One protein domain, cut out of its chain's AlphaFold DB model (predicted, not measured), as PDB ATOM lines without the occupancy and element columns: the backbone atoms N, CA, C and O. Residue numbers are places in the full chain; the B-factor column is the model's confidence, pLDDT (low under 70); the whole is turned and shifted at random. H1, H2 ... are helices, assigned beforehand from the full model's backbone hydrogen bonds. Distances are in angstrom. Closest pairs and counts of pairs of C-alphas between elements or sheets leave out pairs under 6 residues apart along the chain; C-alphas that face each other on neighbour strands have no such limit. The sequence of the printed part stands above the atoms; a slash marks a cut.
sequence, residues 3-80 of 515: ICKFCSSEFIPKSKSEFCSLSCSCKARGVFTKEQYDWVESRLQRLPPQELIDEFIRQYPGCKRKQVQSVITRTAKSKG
ATOM      1  N   ILE A   3     109.682 153.217 104.391       80.12
ATOM      2  CA  ILE A   3     109.025 154.318 103.675       80.12
ATOM      3  C   ILE A   3     108.300 153.732 102.464       80.12
ATOM      4  O   ILE A   3     108.874 152.982 101.669       80.12
ATOM      5  N   CYS A   4     107.010 154.023 102.317       74.75
ATOM      6  CA  CYS A   4     106.248 153.521 101.184       74.75
ATOM      7  C   CYS A   4     106.524 154.322  99.907       74.75
ATOM      8  O   CYS A   4     106.187 155.497  99.821       74.75
ATOM      9  N   LYS A   5     106.980 153.642  98.850       69.38
ATOM     10  CA  LYS A   5     107.265 154.233  97.527       69.38
ATOM     11  C   LYS A   5     106.071 154.863  96.779       69.38
ATOM     12  O   LYS A   5     106.255 155.381  95.687       69.38
ATOM     13  N   PHE A   6     104.849 154.780  97.315       74.75
ATOM     14  CA  PHE A   6     103.621 155.295  96.677       74.75
ATOM     15  C   PHE A   6     102.917 156.409  97.456       74.75
ATOM     16  O   PHE A   6     102.142 157.158  96.864       74.75
ATOM     17  N   CYS A   7     103.101 156.444  98.777       73.94
ATOM     18  CA  CYS A   7     102.449 157.394  99.685       73.94
ATOM     19  C   CYS A   7     103.476 158.224 100.476       73.94
ATOM     20  O   CYS A   7     103.079 159.113 101.216       73.94
ATOM     21  N   SER A   8     104.769 157.891 100.366       78.25
ATOM     22  CA  SER A   8     105.900 158.437 101.132       78.25
ATOM     23  C   SER A   8     105.763 158.360 102.656       78.25
ATOM     24  O   SER A   8     106.625 158.858 103.367       78.25
ATOM     25  N   SER A   9     104.724 157.700 103.177       80.81
ATOM     26  CA  SER A   9     104.525 157.554 104.614       80.81
ATOM     27  C   SER A   9     105.407 156.445 105.188       80.81
ATOM     28  O   SER A   9     105.597 155.385 104.572       80.81
ATOM     29  N   GLU A  10     105.896 156.673 106.402       86.81
ATOM     30  CA  GLU A  10     106.586 155.670 107.203       86.81
ATOM     31  C   GLU A  10     105.587 154.692 107.829       86.81
ATOM     32  O   GLU A  10     104.518 155.079 108.300       86.81
ATOM     33  N   PHE A  11     105.908 153.397 107.806       83.44
ATOM     34  CA  PHE A  11     105.122 152.364 108.480       83.44
ATOM     35  C   PHE A  11     106.002 151.197 108.953       83.44
ATOM     36  O   PHE A  11     107.121 150.985 108.471       83.44
ATOM     37  N   ILE A  12     105.495 150.417 109.909       81.69
ATOM     38  CA  ILE A  12     106.156 149.213 110.423       81.69
ATOM     39  C   ILE A  12     105.407 147.989 109.874       81.69
ATOM     40  O   ILE A  12     104.307 147.699 110.344       81.69
ATOM     41  N   PRO A  13     105.949 147.285 108.862       76.88
ATOM     42  CA  PRO A  13     105.312 146.088 108.321       76.88
ATOM     43  C   PRO A  13     105.436 144.916 109.303       76.88
ATOM     44  O   PRO A  13     106.525 144.633 109.799       76.88
ATOM     45  N   LYS A  14     104.343 144.187 109.524       76.56
ATOM     46  CA  LYS A  14     104.304 142.916 110.263       76.56
ATOM     47  C   LYS A  14     104.699 141.723 109.387       76.56
ATOM     48  O   LYS A  14     104.986 140.650 109.905       76.56
ATOM     49  N   SER A  15     104.733 141.885 108.061       75.50
ATOM     50  CA  SER A  15     105.197 140.858 107.116       75.50
ATOM     51  C   SER A  15     105.961 141.454 105.927       75.50
ATOM     52  O   SER A  15     105.796 142.625 105.583       75.50
ATOM     53  N   LYS A  16     106.795 140.645 105.251       67.81
ATOM     54  CA  LYS A  16     107.624 141.106 104.116       67.81
ATOM     55  C   LYS A  16     106.805 141.731 102.970       67.81
ATOM     56  O   LYS A  16     107.352 142.582 102.267       67.81
ATOM     57  N   SER A  17     105.537 141.339 102.810       61.81
ATOM     58  CA  SER A  17     104.623 141.719 101.720       61.81
ATOM     59  C   SER A  17     103.585 142.796 102.086       61.81
ATOM     60  O   SER A  17     102.698 143.091 101.281       61.81
ATOM     61  N   GLU A  18     103.673 143.393 103.276       72.50
ATOM     62  CA  GLU A  18     102.728 144.408 103.756       72.50
ATOM     63  C   GLU A  18     103.075 145.827 103.260       72.50
ATOM     64  O   GLU A  18     104.246 146.178 103.105       72.50
ATOM     65  N   PHE A  19     102.050 146.651 103.008       75.94
ATOM     66  CA  PHE A  19     102.157 148.013 102.456       75.94
ATOM     67  C   PHE A  19     101.523 149.051 103.404       75.94
ATOM     68  O   PHE A  19     100.610 148.686 104.140       75.94
ATOM     69  N   CYS A  20     101.922 150.340 103.317       74.38
ATOM     70  CA  CYS A  20     101.406 151.443 104.173       74.38
ATOM     71  C   CYS A  20      99.872 151.523 104.208       74.38
ATOM     72  O   CYS A  20      99.274 151.982 105.172       74.38
ATOM     73  N   SER A  21      99.232 151.093 103.122       68.38
ATOM     74  CA  SER A  21      97.787 151.019 102.986       68.38
ATOM     75  C   SER A  21      97.409 150.012 101.903       68.38
ATOM     76  O   SER A  21      98.190 149.711 100.992       68.38
ATOM     77  N   LEU A  22      96.159 149.541 101.946       59.97
ATOM     78  CA  LEU A  22      95.556 148.747 100.870       59.97
ATOM     79  C   LEU A  22      95.614 149.468  99.511       59.97
ATOM     80  O   LEU A  22      95.824 148.814  98.493       59.97
ATOM     81  N   SER A  23      95.502 150.802  99.491       61.50
ATOM     82  CA  SER A  23      95.646 151.619  98.274       61.50
ATOM     83  C   SER A  23      97.046 151.475  97.660       61.50
ATOM     84  O   SER A  23      97.187 151.191  96.470       61.50
ATOM     85  N   CYS A  24      98.097 151.543  98.481       66.38
ATOM     86  CA  CYS A  24      99.476 151.380  98.016       66.38
ATOM     87  C   CYS A  24      99.806 149.940  97.619       66.38
ATOM     88  O   CYS A  24     100.556 149.728  96.670       66.38
ATOM     89  N   SER A  25      99.189 148.951  98.272       64.62
ATOM     90  CA  SER A  25      99.264 147.549  97.844       64.62
ATOM     91  C   SER A  25      98.676 147.342  96.444       64.62
ATOM     92  O   SER A  25      99.230 146.600  95.635       64.62
ATOM     93  N   CYS A  26      97.575 148.023  96.124       57.88
ATOM     94  CA  CYS A  26      96.938 147.938  94.812       57.88
ATOM     95  C   CYS A  26      97.734 148.675  93.719       57.88
ATOM     96  O   CYS A  26      97.854 148.143  92.614       57.88
ATOM     97  N   LYS A  27      98.349 149.826  94.035       62.59
ATOM     98  CA  LYS A  27      99.309 150.515  93.146       62.59
ATOM     99  C   LYS A  27     100.544 149.648  92.864       62.59
ATOM    100  O   LYS A  27     100.979 149.549  91.723       62.59
ATOM    101  N   ALA A  28     101.051 148.940  93.877       57.06
ATOM    102  CA  ALA A  28     102.196 148.037  93.745       57.06
ATOM    103  C   ALA A  28     101.959 146.818  92.853       57.06
ATOM    104  O   ALA A  28     102.910 146.277  92.302       57.06
ATOM    105  N   ARG A  29     100.702 146.383  92.721       60.72
ATOM    106  CA  ARG A  29     100.309 145.233  91.897       60.72
ATOM    107  C   ARG A  29      99.985 145.611  90.444       60.72
ATOM    108  O   ARG A  29      99.561 144.739  89.697       60.72
ATOM    109  N   GLY A  30     100.162 146.881  90.057       55.16
ATOM    110  CA  GLY A  30     100.130 147.327  88.658       55.16
ATOM    111  C   GLY A  30      98.781 147.192  87.945       55.16
ATOM    112  O   GLY A  30      98.762 147.050  86.730       55.16
ATOM    113  N   VAL A  31      97.653 147.189  88.668       61.47
ATOM    114  CA  VAL A  31      96.343 146.897  88.048       61.47
ATOM    115  C   VAL A  31      95.744 148.108  87.328       61.47
ATOM    116  O   VAL A  31      95.159 147.904  86.276       61.47
ATOM    117  N   PHE A  32      95.905 149.326  87.862       73.00
ATOM    118  CA  PHE A  32      95.379 150.591  87.316       73.00
ATOM    119  C   PHE A  32      96.409 151.724  87.449       73.00
ATOM    120  O   PHE A  32      97.210 151.725  88.390       73.00
ATOM    121  N   THR A  33      96.352 152.703  86.545       75.31
ATOM    122  CA  THR A  33      97.125 153.952  86.617       75.31
ATOM    123  C   THR A  33      96.593 154.874  87.721       75.31
ATOM    124  O   THR A  33      95.487 154.691  88.232       75.31
ATOM    125  N   LYS A  34      97.376 155.888  88.116       72.31
ATOM    126  CA  LYS A  34      96.956 156.880  89.121       72.31
ATOM    127  C   LYS A  34      95.659 157.592  88.707       72.31
ATOM    128  O   LYS A  34      94.729 157.650  89.500       72.31
ATOM    129  N   GLU A  35      95.576 158.017  87.449       77.44
ATOM    130  CA  GLU A  35      94.392 158.672  86.878       77.44
ATOM    131  C   GLU A  35      93.136 157.799  86.973       77.44
ATOM    132  O   GLU A  35      92.064 158.283  87.322       77.44
ATOM    133  N   GLN A  36      93.269 156.492  86.738       81.19
ATOM    134  CA  GLN A  36      92.166 155.538  86.854       81.19
ATOM    135  C   GLN A  36      91.676 155.380  88.301       81.19
ATOM    136  O   GLN A  36      90.474 155.236  88.535       81.19
ATOM    137  N   TYR A  37      92.576 155.431  89.290       76.00
ATOM    138  CA  TYR A  37      92.176 155.447  90.701       76.00
ATOM    139  C   TYR A  37      91.463 156.746  91.075       76.00
ATOM    140  O   TYR A  37      90.404 156.686  91.702       76.00
ATOM    141  N   ASP A  38      91.998 157.893  90.661       76.88
ATOM    142  CA  ASP A  38      91.417 159.207  90.956       76.88
ATOM    143  C   ASP A  38      90.028 159.352  90.292       76.88
ATOM    144  O   ASP A  38      89.074 159.847  90.907       76.88
ATOM    145  N   TRP A  39      89.860 158.801  89.083       85.94
ATOM    146  CA  TRP A  39      88.567 158.706  88.399       85.94
ATOM    147  C   TRP A  39      87.544 157.913  89.222       85.94
ATOM    148  O   TRP A  39      86.433 158.401  89.450       85.94
ATOM    149  N   VAL A  40      87.921 156.729  89.724       80.06
ATOM    150  CA  VAL A  40      87.048 155.887  90.560       80.06
ATOM    151  C   VAL A  40      86.699 156.592  91.869       80.06
ATOM    152  O   VAL A  40      85.531 156.605  92.252       80.06
ATOM    153  N   GLU A  41      87.672 157.206  92.547       75.50
ATOM    154  CA  GLU A  41      87.443 157.897  93.820       75.50
ATOM    155  C   GLU A  41      86.465 159.072  93.682       75.50
ATOM    156  O   GLU A  41      85.558 159.202  94.505       75.50
ATOM    157  N   SER A  42      86.579 159.872  92.615       77.25
ATOM    158  CA  SER A  42      85.699 161.030  92.375       77.25
ATOM    159  C   SER A  42      84.221 160.670  92.135       77.25
ATOM    160  O   SER A  42      83.335 161.508  92.323       77.25
ATOM    161  N   ARG A  43      83.935 159.425  91.726       76.06
ATOM    162  CA  ARG A  43      82.597 158.954  91.314       76.06
ATOM    163  C   ARG A  43      81.995 157.892  92.233       76.06
ATOM    164  O   ARG A  43      80.795 157.633  92.158       76.06
ATOM    165  N   LEU A  44      82.789 157.340  93.153       67.75
ATOM    166  CA  LEU A  44      82.414 156.255  94.067       67.75
ATOM    167  C   LEU A  44      81.168 156.548  94.924       67.75
ATOM    168  O   LEU A  44      80.474 155.622  95.330       67.75
ATOM    169  N   GLN A  45      80.903 157.825  95.225       58.47
ATOM    170  CA  GLN A  45      79.737 158.265  96.005       58.47
ATOM    171  C   GLN A  45      78.539 158.687  95.140       58.47
ATOM    172  O   GLN A  45      77.450 158.893  95.669       58.47
ATOM    173  N   ARG A  46      78.738 158.851  93.826       59.94
ATOM    174  CA  ARG A  46      77.741 159.414  92.902       59.94
ATOM    175  C   ARG A  46      76.999 158.340  92.117       59.94
ATOM    176  O   ARG A  46      75.833 158.537  91.800       59.94
ATOM    177  N   LEU A  47      77.658 157.216  91.831       56.78
ATOM    178  CA  LEU A  47      77.130 156.171  90.958       56.78
ATOM    179  C   LEU A  47      77.040 154.812  91.667       56.78
ATOM    180  O   LEU A  47      77.925 154.460  92.455       56.78
ATOM    181  N   PRO A  48      76.003 154.004  91.381       57.91
ATOM    182  CA  PRO A  48      75.947 152.607  91.789       57.91
ATOM    183  C   PRO A  48      77.167 151.815  91.283       57.91
ATOM    184  O   PRO A  48      77.628 152.055  90.169       57.91
ATOM    185  N   PRO A  49      77.662 150.801  92.024       63.03
ATOM    186  CA  PRO A  49      78.880 150.077  91.648       63.03
ATOM    187  C   PRO A  49      78.849 149.435  90.258       63.03
ATOM    188  O   PRO A  49      79.893 149.321  89.632       63.03
ATOM    189  N   GLN A  50      77.677 149.006  89.782       66.88
ATOM    190  CA  GLN A  50      77.552 148.364  88.474       66.88
ATOM    191  C   GLN A  50      77.637 149.383  87.332       66.88
ATOM    192  O   GLN A  50      78.412 149.177  86.406       66.88
ATOM    193  N   GLU A  51      76.939 150.511  87.466       71.81
ATOM    194  CA  GLU A  51      77.028 151.644  86.535       71.81
ATOM    195  C   GLU A  51      78.441 152.233  86.524       71.81
ATOM    196  O   GLU A  51      78.984 152.512  85.463       71.81
ATOM    197  N   LEU A  52      79.094 152.305  87.689       78.56
ATOM    198  CA  LEU A  52      80.487 152.732  87.797       78.56
ATOM    199  C   LEU A  52      81.448 151.774  87.071       78.56
ATOM    200  O   LEU A  52      82.416 152.231  86.475       78.56
ATOM    201  N   ILE A  53      81.197 150.458  87.106       80.31
ATOM    202  CA  ILE A  53      81.979 149.467  86.343       80.31
ATOM    203  C   ILE A  53      81.751 149.649  84.839       80.31
ATOM    204  O   ILE A  53      82.714 149.613  84.075       80.31
ATOM    205  N   ASP A  54      80.500 149.830  84.415       78.81
ATOM    206  CA  ASP A  54      80.137 149.997  83.005       78.81
ATOM    207  C   ASP A  54      80.724 151.283  82.414       78.81
ATOM    208  O   ASP A  54      81.331 151.256  81.342       78.81
ATOM    209  N   GLU A  55      80.624 152.391  83.145       83.88
ATOM    210  CA  GLU A  55      81.188 153.678  82.750       83.88
ATOM    211  C   GLU A  55      82.721 153.646  82.757       83.88
ATOM    212  O   GLU A  55      83.348 154.142  81.821       83.88
ATOM    213  N   PHE A  56      83.338 152.974  83.737       86.06
ATOM    214  CA  PHE A  56      84.790 152.798  83.767       86.06
ATOM    215  C   PHE A  56      85.295 152.007  82.554       86.06
ATOM    216  O   PHE A  56      86.298 152.379  81.956       86.06
ATOM    217  N   ILE A  57      84.613 150.924  82.169       85.25
ATOM    218  CA  ILE A  57      85.004 150.111  81.004       85.25
ATOM    219  C   ILE A  57      84.798 150.884  79.703       85.25
ATOM    220  O   ILE A  57      85.614 150.763  78.795       85.25
ATOM    221  N   ARG A  58      83.745 151.704  79.611       85.12
ATOM    222  CA  ARG A  58      83.525 152.579  78.453       85.12
ATOM    223  C   ARG A  58      84.632 153.630  78.326       85.12
ATOM    224  O   ARG A  58      85.096 153.879  77.220       85.12
ATOM    225  N   GLN A  59      85.064 154.214  79.443       85.31
ATOM    226  CA  GLN A  59      86.124 155.223  79.476       85.31
ATOM    227  C   GLN A  59      87.526 154.621  79.273       85.31
ATOM    228  O   GLN A  59      88.400 155.265  78.698       85.31
ATOM    229  N   TYR A  60      87.742 153.385  79.734       84.19
ATOM    230  CA  TYR A  60      89.018 152.669  79.673       84.19
ATOM    231  C   TYR A  60      88.832 151.263  79.064       84.19
ATOM    232  O   TYR A  60      88.910 150.256  79.781       84.19
ATOM    233  N   PRO A  61      88.623 151.160  77.735       79.31
ATOM    234  CA  PRO A  61      88.252 149.909  77.059       79.31
ATOM    235  C   PRO A  61      89.304 148.788  77.137       79.31
ATOM    236  O   PRO A  61      88.984 147.626  76.906       79.31
ATOM    237  N   GLY A  62      90.548 149.095  77.525       72.69
ATOM    238  CA  GLY A  62      91.608 148.102  77.752       72.69
ATOM    239  C   GLY A  62      91.538 147.361  79.096       72.69
ATOM    240  O   GLY A  62      92.311 146.432  79.332       72.69
ATOM    241  N   CYS A  63      90.641 147.749  80.009       78.81
ATOM    242  CA  CYS A  63      90.560 147.165  81.348       78.81
ATOM    243  C   CYS A  63      89.562 145.996  81.421       78.81
ATOM    244  O   CYS A  63      88.379 146.139  81.112       78.81
ATOM    245  N   LYS A  64      89.995 144.827  81.921       77.06
ATOM    246  CA  LYS A  64      89.101 143.662  82.062       77.06
ATOM    247  C   LYS A  64      88.074 143.894  83.173       77.06
ATOM    248  O   LYS A  64      88.435 144.150  84.322       77.06
ATOM    249  N   ARG A  65      86.792 143.653  82.881       75.31
ATOM    250  CA  ARG A  65      85.656 143.837  83.810       75.31
ATOM    251  C   ARG A  65      85.859 143.247  85.211       75.31
ATOM    252  O   ARG A  65      85.589 143.914  86.206       75.31
ATOM    253  N   LYS A  66      86.389 142.020  85.308       69.88
ATOM    254  CA  LYS A  66      86.685 141.365  86.599       69.88
ATOM    255  C   LYS A  66      87.727 142.130  87.430       69.88
ATOM    256  O   LYS A  66      87.611 142.189  88.653       69.88
ATOM    257  N   GLN A  67      88.733 142.722  86.782       71.62
ATOM    258  CA  GLN A  67      89.757 143.530  87.451       71.62
ATOM    259  C   GLN A  67      89.151 144.845  87.954       71.62
ATOM    260  O   GLN A  67      89.315 145.174  89.130       71.62
ATOM    261  N   VAL A  68      88.358 145.515  87.112       78.25
ATOM    262  CA  VAL A  68      87.631 146.755  87.445       78.25
ATOM    263  C   VAL A  68      86.733 146.572  88.666       78.25
ATOM    264  O   VAL A  68      86.825 147.320  89.639       78.25
ATOM    265  N   GLN A  69      85.935 145.505  88.672       73.62
ATOM    266  CA  GLN A  69      85.057 145.169  89.788       73.62
ATOM    267  C   GLN A  69      85.828 144.937  91.097       73.62
ATOM    268  O   GLN A  69      85.401 145.393  92.162       73.62
ATOM    269  N   SER A  70      86.980 144.258  91.034       71.06
ATOM    270  CA  SER A  70      87.822 144.000  92.209       71.06
ATOM    271  C   SER A  70      88.405 145.286  92.798       71.06
ATOM    272  O   SER A  70      88.452 145.430  94.024       71.06
ATOM    273  N   VAL A  71      88.820 146.221  91.939       73.69
ATOM    274  CA  VAL A  71      89.373 147.513  92.356       73.69
ATOM    275  C   VAL A  71      88.291 148.385  92.984       73.69
ATOM    276  O   VAL A  71      88.449 148.779  94.135       73.69
ATOM    277  N   ILE A  72      87.156 148.593  92.307       77.12
ATOM    278  CA  ILE A  72      86.039 149.407  92.823       77.12
ATOM    279  C   ILE A  72      85.562 148.893  94.189       77.12
ATOM    280  O   ILE A  72      85.396 149.669  95.131       77.12
ATOM    281  N   THR A  73      85.421 147.572  94.338       66.62
ATOM    282  CA  THR A  73      85.001 146.947  95.604       66.62
ATOM    283  C   THR A  73      85.999 147.206  96.739       66.62
ATOM    284  O   THR A  73      85.600 147.467  97.876       66.62
ATOM    285  N   ARG A  74      87.309 147.148  96.458       65.19
ATOM    286  CA  ARG A  74      88.352 147.428  97.460       65.19
ATOM    287  C   ARG A  74      88.443 148.909  97.802       65.19
ATOM    288  O   ARG A  74      88.556 149.228  98.985       65.19
ATOM    289  N   THR A  75      88.361 149.792  96.809       68.44
ATOM    290  CA  THR A  75      88.391 151.245  97.011       68.44
ATOM    291  C   THR A  75      87.210 151.688  97.879       68.44
ATOM    292  O   THR A  75      87.420 152.370  98.882       68.44
ATOM    293  N   ALA A  76      86.001 151.177  97.609       64.12
ATOM    294  CA  ALA A  76      84.810 151.386  98.440       64.12
ATOM    295  C   ALA A  76      85.026 150.953  99.897       64.12
ATOM    296  O   ALA A  76      84.808 151.735 100.824       64.12
ATOM    297  N   LYS A  77      85.566 149.743 100.105       60.12
ATOM    298  CA  LYS A  77      85.891 149.232 101.445       60.12
ATOM    299  C   LYS A  77      86.916 150.109 102.176       60.12
ATOM    300  O   LYS A  77      86.766 150.329 103.372       60.12
ATOM    301  N   SER A  78      87.937 150.612 101.478       59.47
ATOM    302  CA  SER A  78      89.003 151.429 102.078       59.47
ATOM    303  C   SER A  78      88.549 152.827 102.510       59.47
ATOM    304  O   SER A  78      89.071 153.360 103.480       59.47
ATOM    305  N   LYS A  79      87.550 153.401 101.831       59.56
ATOM    306  CA  LYS A  79      87.021 154.745 102.115       59.56
ATOM    307  C   LYS A  79      85.834 154.736 103.084       59.56
ATOM    308  O   LYS A  79      85.180 155.757 103.251       59.56
ATOM    309  N   GLY A  80      85.488 153.583 103.664       46.28
ATOM    310  CA  GLY A  80      84.283 153.445 104.491       46.28
ATOM    311  C   GLY A  80      82.975 153.666 103.718       46.28
ATOM    312  O   GLY A  80      81.901 153.679 104.320       46.28
TER     313      GLY A  80
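This is residues 3 to 80 of the 515 residues of the protein "HTH_17 domain-containing protein" of Scytonema hofmannii PCC 7110 (UniProt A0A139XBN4). The first stretch, residues 3 to 21, loops without a named element at one end of the domain and leads into the short helix H1; beyond it H2, H3 and H4 make a small triangle of helices crossed at steep tilts, with H1 packed on H4. The printed part has 78 residues, with four named helices in the order H1, H2, H3, H4 and no named strand, and its class is all helix. It is only just compact, close to loose, with a radius of gyration of the C-alphas of 13.4 A and spans of 38 by 26 by 18 A.

H1, residues 22 to 28, is close to but not clearly touching H2, residues 34 to 43; their closest C-alphas, of Lys 27 and Lys 34, are 7.9 A apart. H2 and H3, residues 49 to 59, form a helical hairpin and only just touch, with 3 pairs of C-alphas within 8 A, closest at Arg 43 and Leu 52, 7.5 A, at a steep tilt of 43 degrees, opposite ways. H3 touches H4, residues 65 to 78, closest at the C-alphas of Ile 53 and Gln 69, 6.3 A, at a steep tilt of 54 degrees, opposite ways. H4 also touches H1, closest at the C-alphas of Leu 22 and Ser 78, 7.2 A. H2 and H4 are close but not clearly touching, with the C-alphas of Val 40 and Ile 72 closest at 6.9 A. H1 and H3 are apart. In H1, H3 and H4 every O i to N i+4 pair is within hydrogen-bond range; in H2, 5 of 6 are.

H1 begins at C-alpha 22 (95.556, 148.747, 100.870). H2 is 14.7 A from first to last C-alpha, H3 15.1 A and H4 20.1 A, ending at C-alpha 78 (89.003, 151.429, 102.078).

The C-alphas farthest apart, of Ile 12 and Arg 58, are 39.3 A apart. The printed part has no cut, and the three links between helices are tight. Mean pLDDT of the printed part is 71.9; 30 residues are under 70, among them 21 to 31 and 73 to 80.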